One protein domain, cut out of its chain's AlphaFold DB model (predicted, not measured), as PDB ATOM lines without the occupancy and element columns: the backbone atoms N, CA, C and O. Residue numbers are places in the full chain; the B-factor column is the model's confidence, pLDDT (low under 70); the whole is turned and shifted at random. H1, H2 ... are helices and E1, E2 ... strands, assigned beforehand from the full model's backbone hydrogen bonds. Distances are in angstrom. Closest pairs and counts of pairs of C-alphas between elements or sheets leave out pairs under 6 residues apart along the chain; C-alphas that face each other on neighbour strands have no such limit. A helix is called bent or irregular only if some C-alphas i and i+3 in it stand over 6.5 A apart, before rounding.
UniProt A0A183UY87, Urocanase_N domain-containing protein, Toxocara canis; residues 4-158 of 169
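This is residues 4 to 158 of the 169 residues of the protein "Urocanase_N domain-containing protein" of Toxocara canis (UniProt A0A183UY87). Two pairs of packed helices, H5 with H6 and H3 with H4, lie at opposite ends of the longest axis, and long loops with a small strand turn at E1 fill the space between them. The longest helix, H6, starts near the middle of the domain and runs out to one end, where H5 packs on it. The printed part has 155 residues, with six named helices and one named strand in the order H1, H2, H3, H4, H5, E1, H6. It is mostly helix by its named elements, but under half of the residues are in them. The whole is compact, with a radius of gyration of the C-alphas of 16.3 A, and spans 50 by 34 by 33 A.

H6 covers residues 136 to 156, 29.5 A from first to last C-alpha, from (-14.945, -19.444, 5.507) to (-12.431, -2.049, -18.231). It is irregular, with C-alphas 141 and 144 7.1 A apart, and has a kink of 46 degrees near residue 143. H5 covers residues 99 to 110, 16.0 A long. H4, residues 55 to 72, is 24.6 A long; it is irregular, with C-alphas 56 and 59 7.5 A apart, and has a kink of 38 degrees near residue 62. H3, residues 39 to 50, is 16.8 A long and begins at C-alpha 39, (-8.599, -11.109, 27.106). The short elements are H1, residues 4 to 7, H2, residues 20 to 24, and the strand E1, residues 124 to 126.

H6 touches H5 with its residues 143 to 151 alone, at a steep tilt of 39 degrees, opposite ways; the closest C-alphas are those of Ala 101 and Ala 147, 5.1 A apart. H6 and H1 only just touch, with 3 pairs of C-alphas within 8 A, the closest being Leu 6 and Ser 140 at 6.1 A. H3 and H4 touch, with the C-alphas of Ile 46 and Phe 65 6.2 A apart, at a steep tilt of 53 degrees, opposite ways. H4 and H6 are apart, and H2 touches no helix. E1 pairs with no named strand, but its residues 124 to 126 pair antiparallel with residues 130 to 131. In H2, H3 and H5 every O i to N i+4 pair is within hydrogen-bond range; in H4 11 of 14 are and in H6 15 of 17, while H1 is too short for such a pair.

The C-alphas farthest apart, those of Asn 39 and Gly 158, are 50.2 A apart. The printed part has no cut. The links H1 to H2, H2 to H3, H4 to H5 and H5 to E1 are long, the longest having 26 residues, 73 to 98; H3 to H4 is tight and E1 to H6 short. The mean pLDDT of the printed part is 86.0, and it is under 70 at residues 4 to 9, 142 to 151, 154 and 158.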
ATOM      1  N   LYS A   4     -25.276 -24.255  -5.146       53.50
ATOM      2  CA  LYS A   4     -26.293 -23.221  -5.388       53.50
ATOM      3  C   LYS A   4     -26.637 -22.416  -4.133       53.50
ATOM      4  O   LYS A   4     -26.913 -21.221  -4.243       53.50
ATOM      5  N   ASP A   5     -26.571 -23.033  -2.952       56.25
ATOM      6  CA  ASP A   5     -26.891 -22.379  -1.680       56.25
ATOM      7  C   ASP A   5     -25.829 -21.341  -1.305       56.25
ATOM      8  O   ASP A   5     -26.181 -20.282  -0.784       56.25
ATOM      9  N   LEU A   6     -24.556 -21.595  -1.636       52.66
ATOM     10  CA  LEU A   6     -23.449 -20.653  -1.414       52.66
ATOM     11  C   LEU A   6     -23.663 -19.331  -2.166       52.66
ATOM     12  O   LEU A   6     -23.398 -18.259  -1.632       52.66
ATOM     13  N   THR A   7     -24.240 -19.394  -3.368       51.66
ATOM     14  CA  THR A   7     -24.526 -18.206  -4.196       51.66
ATOM     15  C   THR A   7     -25.876 -17.539  -3.920       51.66
ATOM     16  O   THR A   7     -26.156 -16.467  -4.449       51.66
ATOM     17  N   SER A   8     -26.732 -18.153  -3.094       56.09
ATOM     18  CA  SER A   8     -28.119 -17.710  -2.878       56.09
ATOM     19  C   SER A   8     -28.254 -16.474  -1.978       56.09
ATOM     20  O   SER A   8     -29.339 -15.906  -1.858       56.09
ATOM     21  N   GLY A   9     -27.167 -16.054  -1.320       59.16
ATOM     22  CA  GLY A   9     -27.162 -14.918  -0.394       59.16
ATOM     23  C   GLY A   9     -27.846 -15.189   0.952       59.16
ATOM     24  O   GLY A   9     -27.882 -14.295   1.796       59.16
ATOM     25  N   ASN A  10     -28.347 -16.405   1.193       71.62
ATOM     26  CA  ASN A  10     -29.049 -16.777   2.421       71.62
ATOM     27  C   ASN A  10     -28.189 -17.630   3.377       71.62
ATOM     28  O   ASN A  10     -28.630 -18.643   3.913       71.62
ATOM     29  N   LEU A  11     -26.939 -17.213   3.601       80.69
ATOM     30  CA  LEU A  11     -25.955 -17.941   4.419       80.69
ATOM     31  C   LEU A  11     -26.366 -18.094   5.897       80.69
ATOM     32  O   LEU A  11     -25.831 -18.937   6.610       80.69
ATOM     33  N   PHE A  12     -27.284 -17.252   6.374       86.19
ATOM     34  CA  PHE A  12     -27.611 -17.154   7.793       86.19
ATOM     35  C   PHE A  12     -29.045 -17.570   8.135       86.19
ATOM     36  O   PHE A  12     -29.380 -17.579   9.309       86.19
ATOM     37  N   SER A  13     -29.931 -17.890   7.186       85.19
ATOM     38  CA  SER A  13     -31.329 -18.235   7.514       85.19
ATOM     39  C   SER A  13     -31.826 -19.493   6.788       85.19
ATOM     40  O   SER A  13     -32.424 -19.383   5.716       85.19
ATOM     41  N   PRO A  14     -31.668 -20.689   7.394       86.38
ATOM     42  CA  PRO A  14     -31.041 -20.962   8.699       86.38
ATOM     43  C   PRO A  14     -29.503 -20.936   8.642       86.38
ATOM     44  O   PRO A  14     -28.917 -20.953   7.563       86.38
ATOM     45  N   LEU A  15     -28.837 -20.929   9.806       89.75
ATOM     46  CA  LEU A  15     -27.395 -21.203   9.848       89.75
ATOM     47  C   LEU A  15     -27.105 -22.588   9.253       89.75
ATOM     48  O   LEU A  15     -27.856 -23.529   9.535       89.75
ATOM     49  N   PRO A  16     -25.992 -22.756   8.516       90.56
ATOM     50  CA  PRO A  16     -25.603 -24.061   8.022       90.56
ATOM     51  C   PRO A  16     -25.285 -24.998   9.189       90.56
ATOM     52  O   PRO A  16     -24.788 -24.592  10.249       90.56
ATOM     53  N   GLU A  17     -25.576 -26.280   8.989       92.00
ATOM     54  CA  GLU A  17     -25.135 -27.328   9.899       92.00
ATOM     55  C   GLU A  17     -23.609 -27.350   9.987       92.00
ATOM     56  O   GLU A  17     -22.910 -27.085   9.011       92.00
ATOM     57  N   TYR A  18     -23.083 -27.708  11.159       93.94
ATOM     58  CA  TYR A  18     -21.641 -27.836  11.316       93.94
ATOM     59  C   TYR A  18     -21.126 -28.960  10.396       93.94
ATOM     60  O   TYR A  18     -21.714 -30.049  10.393       93.94
ATOM     61  N   PRO A  19     -20.043 -28.752   9.624       94.12
ATOM     62  CA  PRO A  19     -19.664 -29.661   8.547       94.12
ATOM     63  C   PRO A  19     -18.892 -30.883   9.053       94.12
ATOM     64  O   PRO A  19     -17.726 -31.105   8.732       94.12
ATOM     65  N   ASN A  20     -19.554 -31.708   9.865       93.31
ATOM     66  CA  ASN A  20     -18.964 -32.877  10.514       93.31
ATOM     67  C   ASN A  20     -18.348 -33.865   9.516       93.31
ATOM     68  O   ASN A  20     -17.280 -34.415   9.778       93.31
ATOM     69  N   ARG A  21     -18.992 -34.066   8.356       91.69
ATOM     70  CA  ARG A  21     -18.480 -34.963   7.315       91.69
ATOM     71  C   ARG A  21     -17.147 -34.437   6.804       91.69
ATOM     72  O   ARG A  21     -16.168 -35.175   6.839       91.69
ATOM     73  N   GLN A  22     -17.083 -33.167   6.418       92.50
ATOM     74  CA  GLN A  22     -15.848 -32.594   5.890       92.50
ATOM     75  C   GLN A  22     -14.748 -32.490   6.959       92.50
ATOM     76  O   GLN A  22     -13.598 -32.838   6.699       92.50
ATOM     77  N   ARG A  23     -15.093 -32.121   8.199       93.81
ATOM     78  CA  ARG A  23     -14.151 -32.086   9.335       93.81
ATOM     79  C   ARG A  23     -13.576 -33.459   9.696       93.81
ATOM     80  O   ARG A  23     -12.486 -33.522  10.255       93.81
ATOM     81  N   SER A  24     -14.278 -34.545   9.368       93.31
ATOM     82  CA  SER A  24     -13.797 -35.916   9.590       93.31
ATOM     83  C   SER A  24     -12.797 -36.405   8.533       93.31
ATOM     84  O   SER A  24     -12.108 -37.403   8.758       93.31
ATOM     85  N   VAL A  25     -12.691 -35.713   7.391       93.00
ATOM     86  CA  VAL A  25     -11.764 -36.088   6.316       93.00
ATOM     87  C   VAL A  25     -10.326 -35.872   6.785       93.00
ATOM     88  O   VAL A  25      -9.956 -34.795   7.255       93.00
ATOM     89  N   LYS A  26      -9.493 -36.906   6.632       93.12
ATOM     90  CA  LYS A  26      -8.076 -36.864   7.001       93.12
ATOM     91  C   LYS A  26      -7.276 -36.103   5.943       93.12
ATOM     92  O   LYS A  26      -6.866 -36.680   4.944       93.12
ATOM     93  N   VAL A  27      -7.046 -34.820   6.194       92.06
ATOM     94  CA  VAL A  27      -6.158 -33.944   5.415       92.06
ATOM     95  C   VAL A  27      -5.117 -33.307   6.330       92.06
ATOM     96  O   VAL A  27      -5.290 -33.275   7.553       92.06
ATOM     97  N   ALA A  28      -4.037 -32.791   5.745       92.12
ATOM     98  CA  ALA A  28      -3.056 -32.008   6.484       92.12
ATOM     99  C   ALA A  28      -3.724 -30.799   7.169       92.12
ATOM    100  O   ALA A  28      -4.696 -30.230   6.668       92.12
ATOM    101  N   ARG A  29      -3.206 -30.433   8.344       92.25
ATOM    102  CA  ARG A  29      -3.763 -29.398   9.225       92.25
ATOM    103  C   ARG A  29      -2.721 -28.319   9.459       92.25
ATOM    104  O   ARG A  29      -1.565 -28.658   9.720       92.25
ATOM    105  N   ALA A  30      -3.131 -27.053   9.427       92.19
ATOM    106  CA  ALA A  30      -2.201 -25.975   9.747       92.19
ATOM    107  C   ALA A  30      -1.713 -26.093  11.204       92.19
ATOM    108  O   ALA A  30      -2.494 -26.479  12.083       92.19
ATOM    109  N   PRO A  31      -0.441 -25.762  11.489       91.06
ATOM    110  CA  PRO A  31       0.037 -25.684  12.862       91.06
ATOM    111  C   PRO A  31      -0.762 -24.635  13.643       91.06
ATOM    112  O   PRO A  31      -1.206 -23.625  13.090       91.06
ATOM    113  N   VAL A  32      -0.931 -24.868  14.945       90.19
ATOM    114  CA  VAL A  32      -1.617 -23.920  15.835       90.19
ATOM    115  C   VAL A  32      -0.878 -22.584  15.812       90.19
ATOM    116  O   VAL A  32       0.341 -22.526  15.996       90.19
ATOM    117  N   ARG A  33      -1.620 -21.495  15.598       84.62
ATOM    118  CA  ARG A  33      -1.055 -20.149  15.612       84.62
ATOM    119  C   ARG A  33      -0.810 -19.711  17.050       84.62
ATOM    120  O   ARG A  33      -1.740 -19.408  17.788       84.62
ATOM    121  N   ASN A  34       0.457 -19.619  17.440       78.81
ATOM    122  CA  ASN A  34       0.833 -19.037  18.726       78.81
ATOM    123  C   ASN A  34       0.854 -17.509  18.632       78.81
ATOM    124  O   ASN A  34       1.914 -16.893  18.550       78.81
ATOM    125  N   VAL A  35      -0.333 -16.901  18.645       77.00
ATOM    126  CA  VAL A  35      -0.490 -15.455  18.833       77.00
ATOM    127  C   VAL A  35      -0.940 -15.225  20.279       77.00
ATOM    128  O   VAL A  35      -2.075 -15.570  20.619       77.00
ATOM    129  N   PRO A  36      -0.073 -14.706  21.168       84.44
ATOM    130  CA  PRO A  36      -0.439 -14.477  22.559       84.44
ATOM    131  C   PRO A  36      -1.417 -13.300  22.646       84.44
ATOM    132  O   PRO A  36      -1.009 -12.150  22.740       84.44
ATOM    133  N   LEU A  37      -2.717 -13.601  22.605       89.19
ATOM    134  CA  LEU A  37      -3.779 -12.608  22.755       89.19
ATOM    135  C   LEU A  37      -4.196 -12.468  24.218       89.19
ATOM    136  O   LEU A  37      -4.494 -13.458  24.901       89.19
ATOM    137  N   ASN A  38      -4.308 -11.229  24.683       94.06
ATOM    138  CA  ASN A  38      -4.922 -10.916  25.966       94.06
ATOM    139  C   ASN A  38      -6.464 -11.032  25.894       94.06
ATOM    140  O   ASN A  38      -7.065 -11.212  24.833       94.06
ATOM    141  N   ASN A  39      -7.141 -10.939  27.043       94.50
ATOM    142  CA  ASN A  39      -8.599 -11.109  27.106       94.50
ATOM    143  C   ASN A  39      -9.380 -10.056  26.302       94.50
ATOM    144  O   ASN A  39     -10.466 -10.355  25.808       94.50
ATOM    145  N   HIS A  40      -8.857  -8.837  26.180       95.75
ATOM    146  CA  HIS A  40      -9.476  -7.785  25.380       95.75
ATOM    147  C   HIS A  40      -9.337  -8.084  23.882       95.75
ATOM    148  O   HIS A  40     -10.326  -8.043  23.155       95.75
ATOM    149  N   GLU A  41      -8.148  -8.485  23.434       95.81
ATOM    150  CA  GLU A  41      -7.884  -8.838  22.036       95.81
ATOM    151  C   GLU A  41      -8.681 -10.064  21.585       95.81
ATOM    152  O   GLU A  41      -9.216 -10.070  20.480       95.81
ATOM    153  N   LYS A  42      -8.848 -11.072  22.453       95.19
ATOM    154  CA  LYS A  42      -9.724 -12.224  22.170       95.19
ATOM    155  C   LYS A  42     -11.167 -11.788  21.925       95.19
ATOM    156  O   LYS A  42     -11.784 -12.212  20.951       95.19
ATOM    157  N   LYS A  43     -11.702 -10.907  22.780       96.00
ATOM    158  CA  LYS A  43     -13.052 -10.346  22.603       96.00
ATOM    159  C   LYS A  43     -13.152  -9.537  21.312       96.00
ATOM    160  O   LYS A  43     -14.142  -9.670  20.599       96.00
ATOM    161  N   LEU A  44     -12.133  -8.739  20.993       96.88
ATOM    162  CA  LEU A  44     -12.085  -7.951  19.764       96.88
ATOM    163  C   LEU A  44     -12.034  -8.842  18.514       96.88
ATOM    164  O   LEU A  44     -12.745  -8.566  17.552       96.88
ATOM    165  N   ALA A  45     -11.258  -9.927  18.530       95.19
ATOM    166  CA  ALA A  45     -11.189 -10.886  17.430       95.19
ATOM    167  C   ALA A  45     -12.556 -11.534  17.154       95.19
ATOM    168  O   ALA A  45     -13.007 -11.560  16.009       95.19
ATOM    169  N   ILE A  46     -13.257 -11.972  18.207       96.94
ATOM    170  CA  ILE A  46     -14.618 -12.516  18.090       96.94
ATOM    171  C   ILE A  46     -15.580 -11.438  17.572       96.94
ATOM    172  O   ILE A  46     -16.331 -11.685  16.632       96.94
ATOM    173  N   ALA A  47     -15.529 -10.221  18.121       96.19
ATOM    174  CA  ALA A  47     -16.375  -9.117  17.672       96.19
ATOM    175  C   ALA A  47     -16.142  -8.765  16.192       96.19
ATOM    176  O   ALA A  47     -17.102  -8.484  15.481       96.19
ATOM    177  N   ASN A  48     -14.896  -8.818  15.710       95.75
ATOM    178  CA  ASN A  48     -14.562  -8.593  14.301       95.75
ATOM    179  C   ASN A  48     -15.210  -9.639  13.389       95.75
ATOM    180  O   ASN A  48     -15.737  -9.275  12.342       95.75
ATOM    181  N   MET A  49     -15.225 -10.906  13.805       95.00
ATOM    182  CA  MET A  49     -15.897 -11.982  13.073       95.00
ATOM    183  C   MET A  49     -17.419 -11.817  13.064       95.00
ATOM    184  O   MET A  49     -18.065 -12.009  12.036       95.00
ATOM    185  N   LEU A  50     -18.005 -11.386  14.182       95.12
ATOM    186  CA  LEU A  50     -19.450 -11.172  14.292       95.12
ATOM    187  C   LEU A  50     -19.973 -10.004  13.437       95.12
ATOM    188  O   LEU A  50     -21.177  -9.931  13.206       95.12
ATOM    189  N   ARG A  51     -19.104  -9.130  12.904       92.31
ATOM    190  CA  ARG A  51     -19.498  -8.060  11.958       92.31
ATOM    191  C   ARG A  51     -20.105  -8.598  10.665       92.31
ATOM    192  O   ARG A  51     -20.876  -7.891  10.026       92.31
ATOM    193  N   TYR A  52     -19.756  -9.824  10.284       88.38
ATOM    194  CA  TYR A  52     -20.276 -10.474   9.082       88.38
ATOM    195  C   TYR A  52     -21.612 -11.194   9.317       88.38
ATOM    196  O   TYR A  52     -22.195 -11.708   8.370       88.38
ATOM    197  N   VAL A  53     -22.088 -11.258  10.564       91.00
ATOM    198  CA  VAL A  53     -23.145 -12.174  11.001       91.00
ATOM    199  C   VAL A  53     -24.340 -11.390  11.567       91.00
ATOM    200  O   VAL A  53     -24.136 -10.474  12.367       91.00
ATOM    201  N   PRO A  54     -25.596 -11.756  11.244       92.25
ATOM    202  CA  PRO A  54     -26.782 -11.194  11.891       92.25
ATOM    203  C   PRO A  54     -26.803 -11.414  13.412       92.25
ATOM    204  O   PRO A  54     -26.453 -12.490  13.902       92.25
ATOM    205  N   SER A  55     -27.282 -10.419  14.165       94.50
ATOM    206  CA  SER A  55     -27.264 -10.413  15.640       94.50
ATOM    207  C   SER A  55     -27.950 -11.618  16.284       94.50
ATOM    208  O   SER A  55     -27.490 -12.109  17.313       94.50
ATOM    209  N   GLN A  56     -28.994 -12.153  15.649       94.88
ATOM    210  CA  GLN A  56     -29.728 -13.333  16.118       94.88
ATOM    211  C   GLN A  56     -28.853 -14.595  16.265       94.88
ATOM    212  O   GLN A  56     -29.213 -15.507  17.001       94.88
ATOM    213  N   HIS A  57     -27.695 -14.651  15.597       95.88
ATOM    214  CA  HIS A  57     -26.765 -15.783  15.665       95.88
ATOM    215  C   HIS A  57     -25.528 -15.517  16.525       95.88
ATOM    216  O   HIS A  57     -24.692 -16.408  16.685       95.88
ATOM    217  N   HIS A  58     -25.386 -14.306  17.077       97.06
ATOM    218  CA  HIS A  58     -24.169 -13.903  17.782       97.06
ATOM    219  C   HIS A  58     -23.883 -14.773  18.996       97.06
ATOM    220  O   HIS A  58     -22.730 -15.124  19.211       97.06
ATOM    221  N   GLU A  59     -24.899 -15.165  19.763       96.94
ATOM    222  CA  GLU A  59     -24.682 -15.962  20.973       96.94
ATOM    223  C   GLU A  59     -24.053 -17.328  20.662       96.94
ATOM    224  O   GLU A  59     -23.087 -17.736  21.308       96.94
ATOM    225  N   GLN A  60     -24.585 -18.026  19.658       96.75
ATOM    226  CA  GLN A  60     -24.077 -19.329  19.247       96.75
ATOM    227  C   GLN A  60     -22.682 -19.199  18.627       96.75
ATOM    228  O   GLN A  60     -21.745 -19.874  19.051       96.75
ATOM    229  N   LEU A  61     -22.529 -18.305  17.648       97.19
ATOM    230  CA  LEU A  61     -21.283 -18.180  16.895       97.19
ATOM    231  C   LEU A  61     -20.146 -17.591  17.731       97.19
ATOM    232  O   LEU A  61     -19.001 -17.972  17.533       97.19
ATOM    233  N   ALA A  62     -20.431 -16.738  18.719       97.69
ATOM    234  CA  ALA A  62     -19.409 -16.260  19.646       97.69
ATOM    235  C   ALA A  62     -18.765 -17.405  20.442       97.69
ATOM    236  O   ALA A  62     -17.553 -17.380  20.653       97.69
ATOM    237  N   LYS A  63     -19.556 -18.403  20.866       98.00
ATOM    238  CA  LYS A  63     -19.054 -19.591  21.580       98.00
ATOM    239  C   LYS A  63     -18.160 -20.419  20.655       98.00
ATOM    240  O   LYS A  63     -17.019 -20.697  21.005       98.00
ATOM    241  N   GLU A  64     -18.632 -20.696  19.441       97.75
ATOM    242  CA  GLU A  64     -17.863 -21.443  18.434       97.75
ATOM    243  C   GLU A  64     -16.551 -20.734  18.061       97.75
ATOM    244  O   GLU A  64     -15.490 -21.353  18.036       97.75
ATOM    245  N   PHE A  65     -16.584 -19.417  17.844       97.69
ATOM    246  CA  PHE A  65     -15.388 -18.635  17.526       97.69
ATOM    247  C   PHE A  65     -14.402 -18.562  18.695       97.69
ATOM    248  O   PHE A  65     -13.191 -18.570  18.476       97.69
ATOM    249  N   ALA A  66     -14.887 -18.506  19.938       97.06
ATOM    250  CA  ALA A  66     -14.023 -18.566  21.113       97.06
ATOM    251  C   ALA A  66     -13.301 -19.919  21.219       97.06
ATOM    252  O   ALA A  66     -12.103 -19.951  21.518       97.06
ATOM    253  N   ASP A  67     -14.008 -21.016  20.943       96.88
ATOM    254  CA  ASP A  67     -13.440 -22.364  20.951       96.88
ATOM    255  C   ASP A  67     -12.407 -22.546  19.836       96.88
ATOM    256  O   ASP A  67     -11.308 -23.045  20.091       96.88
ATOM    257  N   GLU A  68     -12.696 -22.062  18.625       96.69
ATOM    258  CA  GLU A  68     -11.733 -22.076  17.522       96.69
ATOM    259  C   GLU A  68     -10.476 -21.265  17.854       96.69
ATOM    260  O   GLU A  68      -9.357 -21.756  17.692       96.69
ATOM    261  N   LEU A  69     -10.641 -20.055  18.394       95.19
ATOM    262  CA  LEU A  69      -9.510 -19.215  18.775       95.19
ATOM    263  C   LEU A  69      -8.645 -19.889  19.849       95.19
ATOM    264  O   LEU A  69      -7.421 -19.786  19.808       95.19
ATOM    265  N   LYS A  70      -9.260 -20.606  20.795       93.69
ATOM    266  CA  LYS A  70      -8.547 -21.371  21.825       93.69
ATOM    267  C   LYS A  70      -7.820 -22.586  21.248       93.69
ATOM    268  O   LYS A  70      -6.711 -22.882  21.684       93.69
ATOM    269  N   GLN A  71      -8.446 -23.304  20.320       94.25
ATOM    270  CA  GLN A  71      -7.930 -24.568  19.799       94.25
ATOM    271  C   GLN A  71      -6.880 -24.374  18.699       94.25
ATOM    272  O   GLN A  71      -5.909 -25.125  18.639       94.25
ATOM    273  N   TYR A  72      -7.071 -23.380  17.832       93.44
ATOM    274  CA  TYR A  72      -6.262 -23.181  16.628       93.44
ATOM    275  C   TYR A  72      -5.463 -21.874  16.638       93.44
ATOM    276  O   TYR A  72      -4.602 -21.683  15.778       93.44
ATOM    277  N   GLY A  73      -5.734 -20.969  17.586       93.06
ATOM    278  CA  GLY A  73      -5.141 -19.628  17.595       93.06
ATOM    279  C   GLY A  73      -5.671 -18.723  16.482       93.06
ATOM    280  O   GLY A  73      -5.086 -17.681  16.200       93.06
ATOM    281  N   HIS A  74      -6.761 -19.129  15.824       94.69
ATOM    282  CA  HIS A  74      -7.378 -18.442  14.694       94.69
ATOM    283  C   HIS A  74      -8.859 -18.807  14.605       94.69
ATOM    284  O   HIS A  74      -9.242 -19.899  15.019       94.69
ATOM    285  N   ILE A  75      -9.676 -17.910  14.051       96.25
ATOM    286  CA  ILE A  75     -11.102 -18.157  13.810       96.25
ATOM    287  C   ILE A  75     -11.279 -18.414  12.312       96.25
ATOM    288  O   ILE A  75     -11.271 -17.476  11.516       96.25
ATOM    289  N   TYR A  76     -11.417 -19.684  11.931       95.75
ATOM    290  CA  TYR A  76     -11.673 -20.097  10.548       95.75
ATOM    291  C   TYR A  76     -13.164 -20.058  10.208       95.75
ATOM    292  O   TYR A  76     -13.517 -20.018   9.031       95.75
ATOM    293  N   ALA A  77     -14.029 -20.042  11.225       96.44
ATOM    294  CA  ALA A  77     -15.474 -20.139  11.117       96.44
ATOM    295  C   ALA A  77     -15.904 -21.422  10.387       96.44
ATOM    296  O   ALA A  77     -16.657 -21.380   9.415       96.44
ATOM    297  N   PHE A  78     -15.427 -22.578  10.871       96.12
ATOM    298  CA  PHE A  78     -15.591 -23.872  10.201       96.12
ATOM    299  C   PHE A  78     -17.041 -24.224   9.896       96.12
ATOM    300  O   PHE A  78     -17.272 -24.951   8.943       96.12
ATOM    301  N   ARG A  79     -18.021 -23.714  10.651       95.00
ATOM    302  CA  ARG A  79     -19.449 -23.912  10.358       95.00
ATOM    303  C   ARG A  79     -19.831 -23.549   8.916       95.00
ATOM    304  O   ARG A  79     -20.730 -24.170   8.365       95.00
ATOM    305  N   PHE A  80     -19.162 -22.562   8.326       92.38
ATOM    306  CA  PHE A  80     -19.449 -22.079   6.975       92.38
ATOM    307  C   PHE A  80     -18.638 -22.802   5.893       92.38
ATOM    308  O   PHE A  80     -18.854 -22.565   4.713       92.38
ATOM    309  N   MET A  81     -17.738 -23.713   6.274       92.06
ATOM    310  CA  MET A  81     -17.050 -24.569   5.315       92.06
ATOM    311  C   MET A  81     -18.055 -25.525   4.653       92.06
ATOM    312  O   MET A  81     -18.871 -26.139   5.352       92.06
ATOM    313  N   PRO A  82     -17.966 -25.736   3.330       88.06
ATOM    314  CA  PRO A  82     -18.777 -26.728   2.647       88.06
ATOM    315  C   PRO A  82     -18.671 -28.119   3.278       88.06
ATOM    316  O   PRO A  82     -17.586 -28.620   3.566       88.06
ATOM    317  N   ASN A  83     -19.814 -28.783   3.466       89.56
ATOM    318  CA  ASN A  83     -19.863 -30.147   4.009       89.56
ATOM    319  C   ASN A  83     -19.738 -31.235   2.919       89.56
ATOM    320  O   ASN A  83     -20.154 -32.379   3.122       89.56
ATOM    321  N   TYR A  84     -19.217 -30.860   1.751       83.94
ATOM    322  CA  TYR A  84     -18.928 -31.716   0.601       83.94
ATOM    323  C   TYR A  84     -17.429 -31.615   0.250       83.94
ATOM    324  O   TYR A  84     -16.746 -30.736   0.786       83.94
ATOM    325  N   PRO A  85     -16.891 -32.508  -0.605       87.75
ATOM    326  CA  PRO A  85     -15.473 -32.490  -0.949       87.75
ATOM    327  C   PRO A  85     -15.034 -31.126  -1.484       87.75
ATOM    328  O   PRO A  85     -15.658 -30.588  -2.393       87.75
ATOM    329  N   LEU A  86     -13.939 -30.589  -0.946       87.44
ATOM    330  CA  LEU A  86     -13.322 -29.351  -1.424       87.44
ATOM    331  C   LEU A  86     -12.611 -29.615  -2.753       87.44
ATOM    332  O   LEU A  86     -11.397 -29.628  -2.811       87.44
ATOM    333  N   LYS A  87     -13.359 -29.921  -3.806       87.06
ATOM    334  CA  LYS A  87     -12.844 -30.110  -5.157       87.06
ATOM    335  C   LYS A  87     -13.739 -29.342  -6.100       87.06
ATOM    336  O   LYS A  87     -14.963 -29.385  -5.961       87.06
ATOM    337  N   ALA A  88     -13.132 -28.620  -7.030       85.75
ATOM    338  CA  ALA A  88     -13.911 -27.813  -7.940       85.75
ATOM    339  C   ALA A  88     -14.735 -28.718  -8.879       85.75
ATOM    340  O   ALA A  88     -14.191 -29.680  -9.437       85.75
ATOM    341  N   PRO A  89     -16.041 -28.453  -9.045       85.50
ATOM    342  CA  PRO A  89     -16.851 -29.177 -10.013       85.50
ATOM    343  C   PRO A  89     -16.484 -28.745 -11.446       85.50
ATOM    344  O   PRO A  89     -15.785 -27.743 -11.640       85.50
ATOM    345  N   PRO A  90     -16.958 -29.465 -12.480       89.19
ATOM    346  CA  PRO A  90     -16.794 -29.039 -13.864       89.19
ATOM    347  C   PRO A  90     -17.287 -27.603 -14.089       89.19
ATOM    348  O   PRO A  90     -18.302 -27.189 -13.529       89.19
ATOM    349  N   LEU A  91     -16.623 -26.855 -14.976       87.31
ATOM    350  CA  LEU A  91     -16.949 -25.450 -15.273       87.31
ATOM    351  C   LEU A  91     -18.433 -25.223 -15.632       87.31
ATOM    352  O   LEU A  91     -18.991 -24.164 -15.349       87.31
ATOM    353  N   SER A  92     -19.080 -26.217 -16.247       87.25
ATOM    354  CA  SER A  92     -20.505 -26.196 -16.601       87.25
ATOM    355  C   SER A  92     -21.453 -26.200 -15.399       87.25
ATOM    356  O   SER A  92     -22.588 -25.751 -15.537       87.25
ATOM    357  N   GLU A  93     -21.007 -26.699 -14.248       84.94
ATOM    358  CA  GLU A  93     -21.788 -26.800 -13.008       84.94
ATOM    359  C   GLU A  93     -21.562 -25.607 -12.072       84.94
ATOM    360  O   GLU A  93     -22.344 -25.385 -11.146       84.94
ATOM    361  N   ILE A  94     -20.523 -24.811 -12.329       83.38
ATOM    362  CA  ILE A  94     -20.228 -23.613 -11.550       83.38
ATOM    363  C   ILE A  94     -21.244 -22.515 -11.908       83.38
ATOM    364  O   ILE A  94     -21.396 -22.174 -13.086       83.38
ATOM    365  N   PRO A  95     -21.946 -21.928 -10.923       76.75
ATOM    366  CA  PRO A  95     -22.859 -20.822 -11.158       76.75
ATOM    367  C   PRO A  95     -22.089 -19.577 -11.604       76.75
ATOM    368  O   PRO A  95     -21.012 -19.264 -11.107       76.75
ATOM    369  N   GLY A  96     -22.649 -18.832 -12.551       76.56
ATOM    370  CA  GLY A  96     -22.067 -17.565 -12.976       76.56
ATOM    371  C   GLY A  96     -22.741 -17.003 -14.215       76.56
ATOM    372  O   GLY A  96     -23.258 -17.737 -15.054       76.56
ATOM    373  N   LYS A  97     -22.730 -15.673 -14.335       79.44
ATOM    374  CA  LYS A  97     -23.378 -14.958 -15.448       79.44
ATOM    375  C   LYS A  97     -22.636 -15.116 -16.778       79.44
ATOM    376  O   LYS A  97     -23.224 -14.895 -17.831       79.44
ATOM    377  N   CYS A  98     -21.350 -15.459 -16.740       82.69
ATOM    378  CA  CYS A  98     -20.531 -15.713 -17.921       82.69
ATOM    379  C   CYS A  98     -19.457 -16.770 -17.634       82.69
ATOM    380  O   CYS A  98     -19.183 -17.112 -16.483       82.69
ATOM    381  N   GLU A  99     -18.839 -17.303 -18.685       86.00
ATOM    382  CA  GLU A  99     -17.784 -18.319 -18.581       86.00
ATOM    383  C   GLU A  99     -16.559 -17.841 -17.806       86.00
ATOM    384  O   GLU A  99     -16.024 -18.581 -16.991       86.00
ATOM    385  N   GLN A 100     -16.184 -16.577 -17.969       83.88
ATOM    386  CA  GLN A 100     -15.034 -15.981 -17.298       83.88
ATOM    387  C   GLN A 100     -15.233 -15.919 -15.780       83.88
ATOM    388  O   GLN A 100     -14.324 -16.259 -15.030       83.88
ATOM    389  N   ALA A 101     -16.431 -15.537 -15.321       80.19
ATOM    390  CA  ALA A 101     -16.756 -15.537 -13.895       80.19
ATOM    391  C   ALA A 101     -16.672 -16.956 -13.315       80.19
ATOM    392  O   ALA A 101     -16.049 -17.162 -12.278       80.19
ATOM    393  N   ARG A 102     -17.223 -17.944 -14.034       84.25
ATOM    394  CA  ARG A 102     -17.152 -19.360 -13.646       84.25
ATOM    395  C   ARG A 102     -15.711 -19.874 -13.614       84.25
ATOM    396  O   ARG A 102     -15.367 -20.634 -12.720       84.25
ATOM    397  N   ALA A 103     -14.860 -19.437 -14.542       86.81
ATOM    398  CA  ALA A 103     -13.450 -19.815 -14.582       86.81
ATOM    399  C   ALA A 103     -12.657 -19.213 -13.410       86.81
ATOM    400  O   ALA A 103     -11.796 -19.882 -12.850       86.81
ATOM    401  N   ILE A 104     -12.969 -17.983 -12.991       83.81
ATOM    402  CA  ILE A 104     -12.360 -17.377 -11.796       83.81
ATOM    403  C   ILE A 104     -12.765 -18.147 -10.536       83.81
ATOM    404  O   ILE A 104     -11.899 -18.479  -9.732       83.81
ATOM    405  N   ILE A 105     -14.050 -18.486 -10.397       82.75
ATOM    406  CA  ILE A 105     -14.539 -19.326  -9.294       82.75
ATOM    407  C   ILE A 105     -13.842 -20.695  -9.324       82.75
ATOM    408  O   ILE A 105     -13.328 -21.146  -8.308       82.75
ATOM    409  N   LEU A 106     -13.723 -21.327 -10.499       87.56
ATOM    410  CA  LEU A 106     -12.975 -22.579 -10.670       87.56
ATOM    411  C   LEU A 106     -11.538 -22.456 -10.146       87.56
ATOM    412  O   LEU A 106     -11.075 -23.329  -9.419       87.56
ATOM    413  N   MET A 107     -10.834 -21.370 -10.482       85.44
ATOM    414  CA  MET A 107      -9.472 -21.124  -9.996       85.44
ATOM    415  C   MET A 107      -9.417 -20.957  -8.470       85.44
ATOM    416  O   MET A 107      -8.490 -21.466  -7.840       85.44
ATOM    417  N   ILE A 108     -10.396 -20.275  -7.870       84.56
ATOM    418  CA  ILE A 108     -10.500 -20.118  -6.411       84.56
ATOM    419  C   ILE A 108     -10.739 -21.477  -5.743       84.56
ATOM    420  O   ILE A 108     -10.025 -21.826  -4.805       84.56
ATOM    421  N   LEU A 109     -11.676 -22.274  -6.258       85.56
ATOM    422  CA  LEU A 109     -11.991 -23.600  -5.728       85.56
ATOM    423  C   LEU A 109     -10.826 -24.587  -5.900       85.56
ATOM    424  O   LEU A 109     -10.562 -25.379  -5.000       85.56
ATOM    425  N   ASN A 110     -10.083 -24.512  -7.008       88.00
ATOM    426  CA  ASN A 110      -8.892 -25.339  -7.233       88.00
ATOM    427  C   ASN A 110      -7.789 -25.066  -6.204       88.00
ATOM    428  O   ASN A 110      -7.087 -25.988  -5.799       88.00
ATOM    429  N   ASN A 111      -7.659 -23.825  -5.730       87.69
ATOM    430  CA  ASN A 111      -6.728 -23.489  -4.651       87.69
ATOM    431  C   ASN A 111      -7.112 -24.114  -3.298       87.69
ATOM    432  O   ASN A 111      -6.296 -24.092  -2.379       87.69
ATOM    433  N   LEU A 112      -8.334 -24.639  -3.159       87.19
ATOM    434  CA  LEU A 112      -8.826 -25.327  -1.964       87.19
ATOM    435  C   LEU A 112      -8.816 -26.858  -2.110       87.19
ATOM    436  O   LEU A 112      -9.142 -27.549  -1.142       87.19
ATOM    437  N   ASP A 113      -8.422 -27.387  -3.277       90.56
ATOM    438  CA  ASP A 113      -8.305 -28.828  -3.507       90.56
ATOM    439  C   ASP A 113      -7.261 -29.438  -2.555       90.56
ATOM    440  O   ASP A 113      -6.139 -28.937  -2.508       90.56
ATOM    441  N   PRO A 114      -7.572 -30.507  -1.792       90.94
ATOM    442  CA  PRO A 114      -6.594 -31.212  -0.967       90.94
ATOM    443  C   PRO A 114      -5.340 -31.709  -1.703       90.94
ATOM    444  O   PRO A 114      -4.336 -31.969  -1.047       90.94
ATOM    445  N   GLU A 115      -5.390 -31.868  -3.029       90.12
ATOM    446  CA  GLU A 115      -4.235 -32.216  -3.870       90.12
ATOM    447  C   GLU A 115      -3.328 -31.004  -4.167       90.12
ATOM    448  O   GLU A 115      -2.167 -31.182  -4.535       90.12
ATOM    449  N   VAL A 116      -3.836 -29.778  -3.992       89.19
ATOM    450  CA  VAL A 116      -3.145 -28.512  -4.299       89.19
ATOM    451  C   VAL A 116      -2.793 -27.743  -3.024       89.19
ATOM    452  O   VAL A 116      -1.664 -27.283  -2.854       89.19
ATOM    453  N   ALA A 117      -3.762 -27.585  -2.125       91.62
ATOM    454  CA  ALA A 117      -3.645 -26.810  -0.905       91.62
ATOM    455  C   ALA A 117      -2.842 -27.549   0.167       91.62
ATOM    456  O   ALA A 117      -3.116 -28.704   0.496       91.62
ATOM    457  N   GLN A 118      -1.918 -26.840   0.815       92.62
ATOM    458  CA  GLN A 118      -1.170 -27.379   1.946       92.62
ATOM    459  C   GLN A 118      -2.081 -27.698   3.142       92.62
ATOM    460  O   GLN A 118      -1.928 -28.754   3.754       92.62
ATOM    461  N   PHE A 119      -3.020 -26.806   3.480       94.38
ATOM    462  CA  PHE A 119      -4.011 -27.003   4.546       94.38
ATOM    463  C   PHE A 119      -5.401 -26.541   4.062       94.38
ATOM    464  O   PHE A 119      -5.827 -25.425   4.380       94.38
ATOM    465  N   PRO A 120      -6.125 -27.374   3.286       93.06
ATOM    466  CA  PRO A 120      -7.327 -26.963   2.547       93.06
ATOM    467  C   PRO A 120      -8.449 -26.445   3.454       93.06
ATOM    468  O   PRO A 120      -9.087 -25.440   3.163       93.06
ATOM    469  N   GLN A 121      -8.660 -27.089   4.605       94.75
ATOM    470  CA  GLN A 121      -9.703 -26.679   5.553       94.75
ATOM    471  C   GLN A 121      -9.358 -25.371   6.290       94.75
ATOM    472  O   GLN A 121     -10.261 -24.688   6.767       94.75
ATOM    473  N   GLU A 122      -8.076 -25.004   6.361       95.00
ATOM    474  CA  GLU A 122      -7.585 -23.752   6.955       95.00
ATOM    475  C   GLU A 122      -7.355 -22.660   5.902       95.00
ATOM    476  O   GLU A 122      -6.791 -21.614   6.221       95.00
ATOM    477  N   LEU A 123      -7.782 -22.894   4.652       93.31
ATOM    478  CA  LEU A 123      -7.663 -21.951   3.538       93.31
ATOM    479  C   LEU A 123      -6.198 -21.600   3.199       93.31
ATOM    480  O   LEU A 123      -5.944 -20.548   2.611       93.31
ATOM    481  N   VAL A 124      -5.230 -22.453   3.569       91.06
ATOM    482  CA  VAL A 124      -3.792 -22.250   3.305       91.06
ATOM    483  C   VAL A 124      -3.369 -23.041   2.072       91.06
ATOM    484  O   VAL A 124      -3.424 -24.272   2.073       91.06
ATOM    485  N   ILE A 125      -2.867 -22.342   1.054       86.75
ATOM    486  CA  ILE A 125      -2.448 -22.958  -0.210       86.75
ATOM    487  C   ILE A 125      -0.983 -23.397  -0.135       86.75
ATOM    488  O   ILE A 125      -0.670 -24.548  -0.413       86.75
ATOM    489  N   TYR A 126      -0.079 -22.505   0.274       83.12
ATOM    490  CA  TYR A 126       1.360 -22.782   0.321       83.12
ATOM    491  C   TYR A 126       2.083 -21.964   1.397       83.12
ATOM    492  O   TYR A 126       1.566 -20.983   1.939       83.12
ATOM    493  N   GLY A 127       3.322 -22.362   1.703       78.25
ATOM    494  CA  GLY A 127       4.229 -21.600   2.568       78.25
ATOM    495  C   GLY A 127       3.784 -21.503   4.030       78.25
ATOM    496  O   GLY A 127       4.175 -20.571   4.728       78.25
ATOM    497  N   GLY A 128       2.928 -22.416   4.495       73.38
ATOM    498  CA  GLY A 128       2.445 -22.509   5.876       73.38
ATOM    499  C   GLY A 128       1.460 -21.419   6.318       73.38
ATOM    500  O   GLY A 128       0.623 -21.682   7.176       73.38
ATOM    501  N   ASN A 129       1.523 -20.221   5.723       75.81
ATOM    502  CA  ASN A 129       0.700 -19.058   6.076       75.81
ATOM    503  C   ASN A 129       0.037 -18.361   4.875       75.81
ATOM    504  O   ASN A 129      -0.726 -17.416   5.089       75.81
ATOM    505  N   GLY A 130       0.311 -18.794   3.639       80.00
ATOM    506  CA  GLY A 130      -0.293 -18.238   2.428       80.00
ATOM    507  C   GLY A 130      -1.772 -18.601   2.331       80.00
ATOM    508  O   GLY A 130      -2.123 -19.604   1.712       80.00
ATOM    509  N   GLN A 131      -2.621 -17.811   2.988       85.12
ATOM    510  CA  GLN A 131      -4.072 -17.976   2.977       85.12
ATOM    511  C   GLN A 131      -4.711 -17.228   1.811       85.12
ATOM    512  O   GLN A 131      -4.351 -16.084   1.542       85.12
ATOM    513  N   ILE A 132      -5.704 -17.848   1.177       84.50
ATOM    514  CA  ILE A 132      -6.538 -17.190   0.160       84.50
ATOM    515  C   ILE A 132      -7.641 -16.325   0.784       84.50
ATOM    516  O   ILE A 132      -7.928 -15.228   0.305       84.50
ATOM    517  N   PHE A 133      -8.203 -16.790   1.898       89.00
ATOM    518  CA  PHE A 133      -9.184 -16.085   2.715       89.00
ATOM    519  C   PHE A 133      -8.817 -16.256   4.188       89.00
ATOM    520  O   PHE A 133      -8.199 -17.249   4.566       89.00
ATOM    521  N   SER A 134      -9.203 -15.301   5.036       90.00
ATOM    522  CA  SER A 134      -8.935 -15.414   6.475       90.00
ATOM    523  C   SER A 134      -9.865 -16.427   7.149       90.00
ATOM    524  O   SER A 134      -9.500 -17.038   8.148       90.00
ATOM    525  N   ASN A 135     -11.084 -16.595   6.631       93.06
ATOM    526  CA  ASN A 135     -12.106 -17.479   7.188       93.06
ATOM    527  C   ASN A 135     -13.145 -17.869   6.125       93.06
ATOM    528  O   ASN A 135     -13.261 -17.217   5.087       93.06
ATOM    529  N   TRP A 136     -13.930 -18.905   6.415       92.19
ATOM    530  CA  TRP A 136     -14.945 -19.444   5.507       92.19
ATOM    531  C   TRP A 136     -16.140 -18.510   5.291       92.19
ATOM    532  O   TRP A 136     -16.758 -18.561   4.237       92.19
ATOM    533  N   ILE A 137     -16.445 -17.599   6.223       90.88
ATOM    534  CA  ILE A 137     -17.504 -16.596   6.000       90.88
ATOM    535  C   ILE A 137     -17.098 -15.643   4.873       90.88
ATOM    536  O   ILE A 137     -17.919 -15.311   4.021       90.88
ATOM    537  N   GLN A 138     -15.836 -15.204   4.858       87.00
ATOM    538  CA  GLN A 138     -15.302 -14.379   3.776       87.00
ATOM    539  C   GLN A 138     -15.324 -15.128   2.453       87.00
ATOM    540  O   GLN A 138     -15.793 -14.560   1.479       87.00
ATOM    541  N   GLU A 139     -14.873 -16.383   2.424       86.00
ATOM    542  CA  GLU A 139     -14.943 -17.216   1.219       86.00
ATOM    543  C   GLU A 139     -16.381 -17.259   0.671       86.00
ATOM    544  O   GLU A 139     -16.619 -16.824  -0.454       86.00
ATOM    545  N   SER A 140     -17.365 -17.588   1.514       81.56
ATOM    546  CA  SER A 140     -18.761 -17.717   1.084       81.56
ATOM    547  C   SER A 140     -19.429 -16.393   0.679       81.56
ATOM    548  O   SER A 140     -20.364 -16.394  -0.117       81.56
ATOM    549  N   ILE A 141     -18.996 -15.245   1.219       75.75
ATOM    550  CA  ILE A 141     -19.559 -13.922   0.877       75.75
ATOM    551  C   ILE A 141     -18.834 -13.280  -0.316       75.75
ATOM    552  O   ILE A 141     -19.438 -12.506  -1.070       75.75
ATOM    553  N   GLU A 142     -17.528 -13.508  -0.445       69.75
ATOM    554  CA  GLU A 142     -16.665 -12.795  -1.383       69.75
ATOM    555  C   GLU A 142     -16.514 -13.506  -2.726       69.75
ATOM    556  O   GLU A 142     -16.207 -12.808  -3.686       69.75
ATOM    557  N   ASP A 143     -16.738 -14.819  -2.834       67.12
ATOM    558  CA  ASP A 143     -16.492 -15.569  -4.075       67.12
ATOM    559  C   ASP A 143     -17.291 -15.015  -5.279       67.12
ATOM    560  O   ASP A 143     -16.709 -14.609  -6.290       67.12
ATOM    561  N   ASP A 144     -18.610 -14.811  -5.135       61.91
ATOM    562  CA  ASP A 144     -19.442 -14.218  -6.203       61.91
ATOM    563  C   ASP A 144     -19.084 -12.744  -6.479       61.91
ATOM    564  O   ASP A 144     -18.985 -12.303  -7.630       61.91
ATOM    565  N   LYS A 145     -18.819 -11.961  -5.425       66.75
ATOM    566  CA  LYS A 145     -18.483 -10.534  -5.564       66.75
ATOM    567  C   LYS A 145     -17.129 -10.338  -6.241       66.75
ATOM    568  O   LYS A 145     -17.017  -9.515  -7.148       66.75
ATOM    569  N   LYS A 146     -16.109 -11.100  -5.837       64.38
ATOM    570  CA  LYS A 146     -14.756 -11.047  -6.406       64.38
ATOM    571  C   LYS A 146     -14.764 -11.506  -7.853       64.38
ATOM    572  O   LYS A 146     -14.172 -10.814  -8.681       64.38
ATOM    573  N   ALA A 147     -15.473 -12.586  -8.187       65.81
ATOM    574  CA  ALA A 147     -15.607 -13.025  -9.572       65.81
ATOM    575  C   ALA A 147     -16.194 -11.910 -10.459       65.81
ATOM    576  O   ALA A 147     -15.647 -11.598 -11.518       65.81
ATOM    577  N   GLN A 148     -17.247 -11.227  -9.998       64.56
ATOM    578  CA  GLN A 148     -17.854 -10.110 -10.731       64.56
ATOM    579  C   GLN A 148     -16.936  -8.879 -10.825       64.56
ATOM    580  O   GLN A 148     -16.842  -8.266 -11.894       64.56
ATOM    581  N   SER A 149     -16.222  -8.527  -9.751       68.06
ATOM    582  CA  SER A 149     -15.274  -7.405  -9.742       68.06
ATOM    583  C   SER A 149     -14.078  -7.647 -10.661       68.06
ATOM    584  O   SER A 149     -13.703  -6.750 -11.412       68.06
ATOM    585  N   VAL A 150     -13.510  -8.856 -10.664       65.31
ATOM    586  CA  VAL A 150     -12.390  -9.220 -11.546       65.31
ATOM    587  C   VAL A 150     -12.830  -9.213 -13.009       65.31
ATOM    588  O   VAL A 150     -12.136  -8.637 -13.845       65.31
ATOM    589  N   VAL A 151     -14.012  -9.756 -13.326       65.69
ATOM    590  CA  VAL A 151     -14.568  -9.677 -14.688       65.69
ATOM    591  C   VAL A 151     -14.786  -8.224 -15.111       65.69
ATOM    592  O   VAL A 151     -14.461  -7.865 -16.241       65.69
ATOM    593  N   THR A 152     -15.305  -7.378 -14.223       70.56
ATOM    594  CA  THR A 152     -15.501  -5.947 -14.506       70.56
ATOM    595  C   THR A 152     -14.171  -5.251 -14.781       70.56
ATOM    596  O   THR A 152     -14.026  -4.617 -15.822       70.56
ATOM    597  N   PHE A 153     -13.167  -5.457 -13.927       72.56
ATOM    598  CA  PHE A 153     -11.826  -4.901 -14.106       72.56
ATOM    599  C   PHE A 153     -11.186  -5.339 -15.430       72.56
ATOM    600  O   PHE A 153     -10.660  -4.521 -16.182       72.56
ATOM    601  N   MET A 154     -11.251  -6.628 -15.759       68.56
ATOM    602  CA  MET A 154     -10.699  -7.146 -17.011       68.56
ATOM    603  C   MET A 154     -11.440  -6.582 -18.243       68.56
ATOM    604  O   MET A 154     -10.803  -6.300 -19.260       68.56
ATOM    605  N   LYS A 155     -12.760  -6.332 -18.150       70.88
ATOM    606  CA  LYS A 155     -13.526  -5.619 -19.193       70.88
ATOM    607  C   LYS A 155     -13.062  -4.171 -19.342       70.88
ATOM    608  O   LYS A 155     -12.796  -3.746 -20.461       70.88
ATOM    609  N   GLU A 156     -12.913  -3.440 -18.237       75.00
ATOM    610  CA  GLU A 156     -12.431  -2.049 -18.231       75.00
ATOM    611  C   GLU A 156     -11.030  -1.913 -18.828       75.00
ATOM    612  O   GLU A 156     -10.733  -0.944 -19.523       75.00
ATOM    613  N   LYS A 157     -10.158  -2.896 -18.587       73.81
ATOM    614  CA  LYS A 157      -8.805  -2.914 -19.146       73.81
ATOM    615  C   LYS A 157      -8.755  -3.331 -20.619       73.81
ATOM    616  O   LYS A 157      -7.670  -3.319 -21.194       73.81
ATOM    617  N   GLY A 158      -9.884  -3.695 -21.231       62.28
ATOM    618  CA  GLY A 158      -9.949  -4.119 -22.631       62.28
ATOM    619  C   GLY A 158      -9.416  -5.533 -22.884       62.28
ATOM    620  O   GLY A 158      -9.210  -5.906 -24.035       62.28
TER     621      GLY A 158